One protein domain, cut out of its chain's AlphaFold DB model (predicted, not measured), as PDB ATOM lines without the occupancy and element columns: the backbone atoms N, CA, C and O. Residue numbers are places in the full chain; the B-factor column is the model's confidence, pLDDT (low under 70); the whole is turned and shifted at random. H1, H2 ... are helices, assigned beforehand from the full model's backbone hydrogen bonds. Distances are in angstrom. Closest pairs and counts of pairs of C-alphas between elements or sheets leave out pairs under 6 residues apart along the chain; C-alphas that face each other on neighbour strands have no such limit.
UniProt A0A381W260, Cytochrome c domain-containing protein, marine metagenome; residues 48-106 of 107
ATOM      1  N   ASN A  48     220.000 168.501 170.496       93.06
ATOM      2  CA  ASN A  48     221.189 169.350 170.526       93.06
ATOM      3  C   ASN A  48     222.375 168.666 171.214       93.06
ATOM      4  O   ASN A  48     223.520 168.842 170.797       93.06
ATOM      5  N   GLN A  49     222.116 167.871 172.249       95.19
ATOM      6  CA  GLN A  49     223.165 167.184 172.992       95.19
ATOM      7  C   GLN A  49     223.764 166.002 172.213       95.19
ATOM      8  O   GLN A  49     224.990 165.841 172.195       95.19
ATOM      9  N   TYR A  50     222.929 165.189 171.559       94.50
ATOM     10  CA  TYR A  50     223.353 163.892 171.015       94.50
ATOM     11  C   TYR A  50     223.365 163.818 169.484       94.50
ATOM     12  O   TYR A  50     224.176 163.086 168.914       94.50
ATOM     13  N   CYS A  51     222.514 164.580 168.798       92.75
ATOM     14  CA  CYS A  51     222.210 164.365 167.379       92.75
ATOM     15  C   CYS A  51     222.829 165.432 166.461       92.75
ATOM     16  O   CYS A  51     223.265 165.120 165.346       92.75
ATOM     17  N   VAL A  52     222.921 166.680 166.937       91.75
ATOM     18  CA  VAL A  52     223.281 167.860 166.123       91.75
ATOM     19  C   VAL A  52     224.630 167.737 165.416       91.75
ATOM     20  O   VAL A  52     224.809 168.214 164.298       91.75
ATOM     21  N   ARG A  53     225.584 167.035 166.040       89.00
ATOM     22  CA  ARG A  53     226.950 166.862 165.521       89.00
ATOM     23  C   ARG A  53     226.988 166.158 164.164       89.00
ATOM     24  O   ARG A  53     227.944 166.361 163.421       89.00
ATOM     25  N   CYS A  54     225.979 165.342 163.865       89.25
ATOM     26  CA  CYS A  54     225.879 164.592 162.614       89.25
ATOM     27  C   CYS A  54     224.692 165.044 161.755       89.25
ATOM     28  O   CYS A  54     224.791 165.020 160.532       89.25
ATOM     29  N   HIS A  55     223.581 165.451 162.377       88.50
ATOM     30  CA  HIS A  55     222.340 165.774 161.668       88.50
ATOM     31  C   HIS A  55     222.123 167.277 161.411       88.50
ATOM     32  O   HIS A  55     221.215 167.623 160.651       88.50
ATOM     33  N   GLY A  56     222.976 168.147 161.969       86.12
ATOM     34  CA  GLY A  56     222.808 169.601 161.924       86.12
ATOM     35  C   GLY A  56     221.747 170.097 162.912       86.12
ATOM     36  O   GLY A  56     221.001 169.307 163.473       86.12
ATOM     37  N   ASP A  57     221.692 171.406 163.142       80.62
ATOM     38  CA  ASP A  57     220.736 172.094 164.033       80.62
ATOM     39  C   ASP A  57     219.300 172.104 163.498       80.62
ATOM     40  O   ASP A  57     218.336 172.051 164.253       80.62
ATOM     41  N   SER A  58     219.173 172.127 162.179       66.69
ATOM     42  CA  SER A  58     217.913 172.228 161.444       66.69
ATOM     43  C   SER A  58     217.272 170.875 161.129       66.69
ATOM     44  O   SER A  58     216.299 170.824 160.384       66.69
ATOM     45  N   ALA A  59     217.832 169.763 161.619       65.56
ATOM     46  CA  ALA A  59     217.371 168.412 161.296       65.56
ATOM     47  C   ALA A  59     217.278 168.089 159.790       65.56
ATOM     48  O   ALA A  59     216.711 167.068 159.407       65.56
ATOM     49  N   ILE A  60     217.921 168.880 158.921       58.03
ATOM     50  CA  ILE A  60     217.906 168.707 157.458       58.03
ATOM     51  C   ILE A  60     218.436 167.323 157.043       58.03
ATOM     52  O   ILE A  60     217.970 166.743 156.059       58.03
ATOM     53  N   GLY A  61     219.355 166.730 157.821       59.72
ATOM     54  CA  GLY A  61     219.833 165.357 157.613       59.72
ATOM     55  C   GLY A  61     218.749 164.273 157.745       59.72
ATOM     56  O   GLY A  61     219.003 163.110 157.432       59.72
ATOM     57  N   LEU A  62     217.548 164.643 158.191       67.31
ATOM     58  CA  LEU A  62     216.376 163.791 158.348       67.31
ATOM     59  C   LEU A  62     215.308 164.065 157.282       67.31
ATOM     60  O   LEU A  62     214.181 163.633 157.455       67.31
ATOM     61  N   ALA A  63     215.636 164.677 156.138       64.88
ATOM     62  CA  ALA A  63     214.675 164.960 155.054       64.88
ATOM     63  C   ALA A  63     213.894 163.734 154.512       64.88
ATOM     64  O   ALA A  63     212.952 163.882 153.741       64.88
ATOM     65  N   LYS A  64     214.299 162.507 154.869       70.81
ATOM     66  CA  LYS A  64     213.582 161.257 154.550       70.81
ATOM     67  C   LYS A  64     212.816 160.661 155.734       70.81
ATOM     68  O   LYS A  64     212.190 159.614 155.582       70.81
ATOM     69  N   PHE A  65     212.923 161.265 156.908       81.88
ATOM     70  CA  PHE A  65     212.148 160.893 158.075       81.88
ATOM     71  C   PHE A  65     210.733 161.428 157.888       81.88
ATOM     72  O   PHE A  65     210.517 162.623 157.743       81.88
ATOM     73  N   ASN A  66     209.773 160.516 157.848       80.75
ATOM     74  CA  ASN A  66     208.364 160.799 157.592       80.75
ATOM     75  C   ASN A  66     207.557 161.026 158.880       80.75
ATOM     76  O   ASN A  66     206.335 161.067 158.823       80.75
ATOM     77  N   GLY A  67     208.225 161.137 160.031       85.81
ATOM     78  CA  GLY A  67     207.566 161.369 161.312       85.81
ATOM     79  C   GLY A  67     206.992 160.124 161.983       85.81
ATOM     80  O   GLY A  67     206.304 160.259 162.983       85.81
ATOM     81  N   GLU A  68     207.277 158.914 161.503       90.62
ATOM     82  CA  GLU A  68     206.803 157.686 162.155       90.62
ATOM     83  C   GLU A  68     207.637 157.362 163.407       90.62
ATOM     84  O   GLU A  68     208.859 157.202 163.329       90.62
ATOM     85  N   LEU A  69     206.986 157.227 164.567       91.38
ATOM     86  CA  LEU A  69     207.666 156.942 165.840       91.38
ATOM     87  C   LEU A  69     208.412 155.601 165.798       91.38
ATOM     88  O   LEU A  69     209.581 155.530 166.175       91.38
ATOM     89  N   GLU A  70     207.780 154.560 165.255       92.19
ATOM     90  CA  GLU A  70     208.397 153.239 165.076       92.19
ATOM     91  C   GLU A  70     209.675 153.327 164.226       92.19
ATOM     92  O   GLU A  70     210.677 152.653 164.473       92.19
ATOM     93  N   ARG A  71     209.661 154.201 163.210       91.50
ATOM     94  CA  ARG A  71     210.805 154.405 162.320       91.50
ATOM     95  C   ARG A  71     211.958 155.086 163.048       91.50
ATOM     96  O   ARG A  71     213.108 154.764 162.734       91.50
ATOM     97  N   LEU A  72     211.659 156.011 163.962       92.50
ATOM     98  CA  LEU A  72     212.651 156.651 164.823       92.50
ATOM     99  C   LEU A  72     213.273 155.631 165.778       92.50
ATOM    100  O   LEU A  72     214.496 155.523 165.798       92.50
ATOM    101  N   GLN A  73     212.452 154.850 166.487       93.75
ATOM    102  CA  GLN A  73     212.920 153.798 167.399       93.75
ATOM    103  C   GLN A  73     213.842 152.815 166.675       93.75
ATOM    104  O   GLN A  73     214.987 152.637 167.072       93.75
ATOM    105  N   PHE A  74     213.424 152.315 165.509       92.88
ATOM    106  CA  PHE A  74     214.270 151.438 164.699       92.88
ATOM    107  C   PHE A  74     215.609 152.082 164.296       92.88
ATOM    108  O   PHE A  74     216.617 151.385 164.219       92.88
ATOM    109  N   MET A  75     215.655 153.392 164.001       92.12
ATOM    110  CA  MET A  75     216.950 154.042 163.754       92.12
ATOM    111  C   MET A  75     217.805 154.037 165.012       92.12
ATOM    112  O   MET A  75     218.973 153.666 164.913       92.12
ATOM    113  N   LEU A  76     217.244 154.476 166.145       93.69
ATOM    114  CA  LEU A  76     217.957 154.585 167.420       93.69
ATOM    115  C   LEU A  76     218.512 153.228 167.866       93.69
ATOM    116  O   LEU A  76     219.632 153.183 168.360       93.69
ATOM    117  N   ASP A  77     217.820 152.137 167.545       94.56
ATOM    118  CA  ASP A  77     218.244 150.761 167.823       94.56
ATOM    119  C   ASP A  77     219.248 150.195 166.794       94.56
ATOM    120  O   ASP A  77     219.356 148.984 166.587       94.56
ATOM    121  N   GLY A  78     219.976 151.063 166.085       90.81
ATOM    122  CA  GLY A  78     221.028 150.651 165.153       90.81
ATOM    123  C   GLY A  78     220.527 150.224 163.769       90.81
ATOM    124  O   GLY A  78     221.220 149.507 163.044       90.81
ATOM    125  N   GLY A  79     219.354 150.696 163.337       90.12
ATOM    126  CA  GLY A  79     218.764 150.395 162.025       90.12
ATOM    127  C   GLY A  79     219.548 150.882 160.791       90.12
ATOM    128  O   GLY A  79     219.058 150.774 159.664       90.12
ATOM    129  N   SER A  80     220.748 151.445 160.967       86.12
ATOM    130  CA  SER A  80     221.634 151.919 159.900       86.12
ATOM    131  C   SER A  80     223.100 151.687 160.248       86.12
ATOM    132  O   SER A  80     223.511 151.852 161.385       86.12
ATOM    133  N   THR A  81     223.928 151.402 159.241       87.44
ATOM    134  CA  THR A  81     225.386 151.245 159.409       87.44
ATOM    135  C   THR A  81     226.114 152.571 159.675       87.44
ATOM    136  O   THR A  81     227.250 152.562 160.137       87.44
ATOM    137  N   TYR A  82     225.493 153.714 159.361       86.75
ATOM    138  CA  TYR A  82     226.115 155.039 159.503       86.75
ATOM    139  C   TYR A  82     225.745 155.756 160.803       86.75
ATOM    140  O   TYR A  82     226.487 156.631 161.247       86.75
ATOM    141  N   MET A  83     224.592 155.423 161.388       90.06
ATOM    142  CA  MET A  83     224.140 156.004 162.647       90.06
ATOM    143  C   MET A  83     224.586 155.082 163.789       90.06
ATOM    144  O   MET A  83     224.376 153.877 163.669       90.06
ATOM    145  N   PRO A  84     225.216 155.600 164.860       91.81
ATOM    146  CA  PRO A  84     225.536 154.783 166.026       91.81
ATOM    147  C   PRO A  84     224.288 154.120 166.618       91.81
ATOM    148  O   PRO A  84     223.185 154.640 166.474       91.81
ATOM    149  N   ASP A  85     224.490 152.994 167.296       93.75
ATOM    150  CA  ASP A  85     223.460 152.342 168.104       93.75
ATOM    151  C   ASP A  85     223.294 153.098 169.435       93.75
ATOM    152  O   ASP A  85     224.275 153.357 170.142       93.75
ATOM    153  N   PHE A  86     222.054 153.469 169.745       94.06
ATOM    154  CA  PHE A  86     221.639 154.186 170.946       94.06
ATOM    155  C   PHE A  86     220.732 153.338 171.849       94.06
ATOM    156  O   PHE A  86     220.107 153.893 172.757       94.06
ATOM    157  N   MET A  87     220.653 152.019 171.644       91.44
ATOM    158  CA  MET A  87     219.817 151.145 172.465       91.44
ATOM    159  C   MET A  87     220.061 151.365 173.963       91.44
ATOM    160  O   MET A  87     221.184 151.269 174.466       91.44
ATOM    161  N   GLY A  88     218.975 151.644 174.686       91.62
ATOM    162  CA  GLY A  88     218.994 151.877 176.130       91.62
ATOM    163  C   GLY A  88     219.612 153.210 176.570       91.62
ATOM    164  O   GLY A  88     219.718 153.436 177.773       91.62
ATOM    165  N   MET A  89     220.013 154.090 175.642       95.19
ATOM    166  CA  MET A  89     220.459 155.449 175.977       95.19
ATOM    167  C   MET A  89     219.287 156.361 176.347       95.19
ATOM    168  O   MET A  89     219.451 157.235 177.193       95.19
ATOM    169  N   PHE A  90     218.129 156.151 175.722       96.06
ATOM    170  CA  PHE A  90     216.928 156.959 175.917       96.06
ATOM    171  C   PHE A  90     215.799 156.099 176.477       96.06
ATOM    172  O   PHE A  90     215.599 154.956 176.063       96.06
ATOM    173  N   THR A  91     215.048 156.660 177.413       96.25
ATOM    174  CA  THR A  91     213.759 156.122 177.852       96.25
ATOM    175  C   THR A  91     212.691 156.299 176.766       96.25
ATOM    176  O   THR A  91     212.859 157.072 175.817       96.25
ATOM    177  N   ASP A  92     211.552 155.620 176.922       94.62
ATOM    178  CA  ASP A  92     210.400 155.792 176.026       94.62
ATOM    179  C   ASP A  92     209.920 157.254 176.002       94.62
ATOM    180  O   ASP A  92     209.575 157.789 174.950       94.62
ATOM    181  N   GLU A  93     209.941 157.927 177.158       95.69
ATOM    182  CA  GLU A  93     209.573 159.340 177.282       95.69
ATOM    183  C   GLU A  93     210.553 160.247 176.528       95.69
ATOM    184  O   GLU A  93     210.130 161.082 175.730       95.69
ATOM    185  N   GLU A  94     211.859 160.050 176.707       96.75
ATOM    186  CA  GLU A  94     212.882 160.819 175.990       96.75
ATOM    187  C   GLU A  94     212.810 160.591 174.476       96.75
ATOM    188  O   GLU A  94     212.933 161.538 173.699       96.75
ATOM    189  N   THR A  95     212.525 159.359 174.048       96.06
ATOM    190  CA  THR A  95     212.313 159.034 172.632       96.06
ATOM    191  C   THR A  95     211.090 159.756 172.070       96.06
ATOM    192  O   THR A  95     211.158 160.322 170.976       96.06
ATOM    193  N   ASN A  96     209.991 159.808 172.826       95.31
ATOM    194  CA  ASN A  96     208.797 160.565 172.448       95.31
ATOM    195  C   ASN A  96     209.060 162.077 172.399       95.31
ATOM    196  O   ASN A  96     208.539 162.757 171.516       95.31
ATOM    197  N   ASN A  97     209.891 162.612 173.295       95.38
ATOM    198  CA  ASN A  97     210.289 164.022 173.275       95.38
ATOM    199  C   ASN A  97     211.117 164.338 172.021       95.38
ATOM    200  O   ASN A  97     210.808 165.286 171.296       95.38
ATOM    201  N   ILE A  98     212.116 163.506 171.699       93.81
ATOM    202  CA  ILE A  98     212.904 163.626 170.459       93.81
ATOM    203  C   ILE A  98     211.978 163.551 169.237       93.81
ATOM    204  O   ILE A  98     212.075 164.384 168.336       93.81
ATOM    205  N   HIS A  99     211.044 162.599 169.214       93.19
ATOM    206  CA  HIS A  99     210.048 162.467 168.149       93.19
ATOM    207  C   HIS A  99     209.194 163.728 167.978       93.19
ATOM    208  O   HIS A  99     209.011 164.195 166.849       93.19
ATOM    209  N   ALA A 100     208.738 164.319 169.083       92.12
ATOM    210  CA  ALA A 100     207.971 165.558 169.071       92.12
ATOM    211  C   ALA A 100     208.759 166.729 168.488       92.12
ATOM    212  O   ALA A 100     208.238 167.462 167.646       92.12
ATOM    213  N   PHE A 101     210.035 166.863 168.846       90.94
ATOM    214  CA  PHE A 101     210.900 167.858 168.224       90.94
ATOM    215  C   PHE A 101     211.045 167.620 166.713       90.94
ATOM    216  O   PHE A 101     210.793 168.528 165.920       90.94
ATOM    217  N   LEU A 102     211.378 166.398 166.290       88.81
ATOM    218  CA  LEU A 102     211.619 166.081 164.877       88.81
ATOM    219  C   LEU A 102     210.388 166.274 163.986       88.81
ATOM    220  O   LEU A 102     210.526 166.670 162.833       88.81
ATOM    221  N   THR A 103     209.195 166.012 164.511       87.19
ATOM    222  CA  THR A 103     207.938 166.173 163.766       87.19
ATOM    223  C   THR A 103     207.388 167.592 163.816       87.19
ATOM    224  O   THR A 103     206.700 167.997 162.886       87.19
ATOM    225  N   SER A 104     207.737 168.386 164.834       81.38
ATOM    226  CA  SER A 104     207.392 169.815 164.869       81.38
ATOM    227  C   SER A 104     208.158 170.662 163.843       81.38
ATOM    228  O   SER A 104     207.707 171.753 163.515       81.38
ATOM    229  N   ASN A 105     209.291 170.157 163.335       65.31
ATOM    230  CA  ASN A 105     210.148 170.832 162.351       65.31
ATOM    231  C   ASN A 105     210.057 170.217 160.939       65.31
ATOM    232  O   ASN A 105     210.802 170.615 160.047       65.31
ATOM    233  N   ALA A 106     209.194 169.217 160.740       57.47
ATOM    234  CA  ALA A 106     208.954 168.607 159.438       57.47
ATOM    235  C   ALA A 106     207.863 169.408 158.706       57.47
ATOM    236  O   ALA A 106     206.678 169.102 158.826       57.47
TER     237      ALA A 106
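What this domain is: This is residues 48 to 106 of the 107 residues of the protein "Cytochrome c domain-containing protein" of marine metagenome (UniProt A0A381W260). A small rounded domain in which the longest helix, H3, lies along one side, a shorter helix, H2, runs crosswise to it from near residues 95 to 99, and a single short helical turn, H1, sits away from both. Two long links with no named element, residues 56 to 68 and 77 to 91, run round the outside of this loosely assembled set of helices. The printed part has 59 residues with three named helices, in the order H1, H2, H3 along the chain, and no named strand. Its class is all helix, although under half of the residues, 25 of 59, are in named elements. The whole is compact, with a radius of gyration of the C-alphas of 10.6 A, and the C-alphas span 25 by 23 by 21 A along their three main axes.

How they stand to each other: The longest helix is H3, residues 92 to 104. It touches H2, residues 69 to 76, with its residues 95 to 99 alone. There are 4 pairs of C-alphas within 8 A between them, and the closest C-alphas are those of Leu 69 and His 99, 6.4 A apart. The lines of H2 and H3 stand at 72 degrees, only just about perpendicular, and their centres are 10.6 A apart. H1, residues 52 to 55, touches no helix: it is apart from H3 and apart from H2. In H2 and H3 every pair of O of residue i and N of residue i+4 is within hydrogen-bond range. H1 is too short for such a pair, and its one pair of O of residue i and N of residue i+3 is not within range.

Where its parts are: H3 begins at Asp 92, with its C-alpha at (210.400, 155.792, 176.026), and ends at Ser 104, with its C-alpha at (207.392, 169.815, 164.869), a length of 18.2 A from first to last C-alpha. H2 runs from Leu 69, C-alpha at (207.666, 156.942, 165.840), to Leu 76, 10.7 A in length. H1 runs from Val 52, C-alpha at (223.281, 167.860, 166.123), to His 55, 5.0 A in length.

The domain as a whole: The two C-alphas farthest apart are those of Thr 81 and Ser 104, at 26.4 A. The C-alphas of Asn 48 and Ala 106, the first and last printed residues, are 16.5 A apart. The link from H1 to H2, with 13 residues, and the link from H2 to H3, with 15, are both long. The printed part has no cut. The mean pLDDT of the printed part of this predicted model is 87.0, with residues 58 to 63 and 105 to 106 under 70.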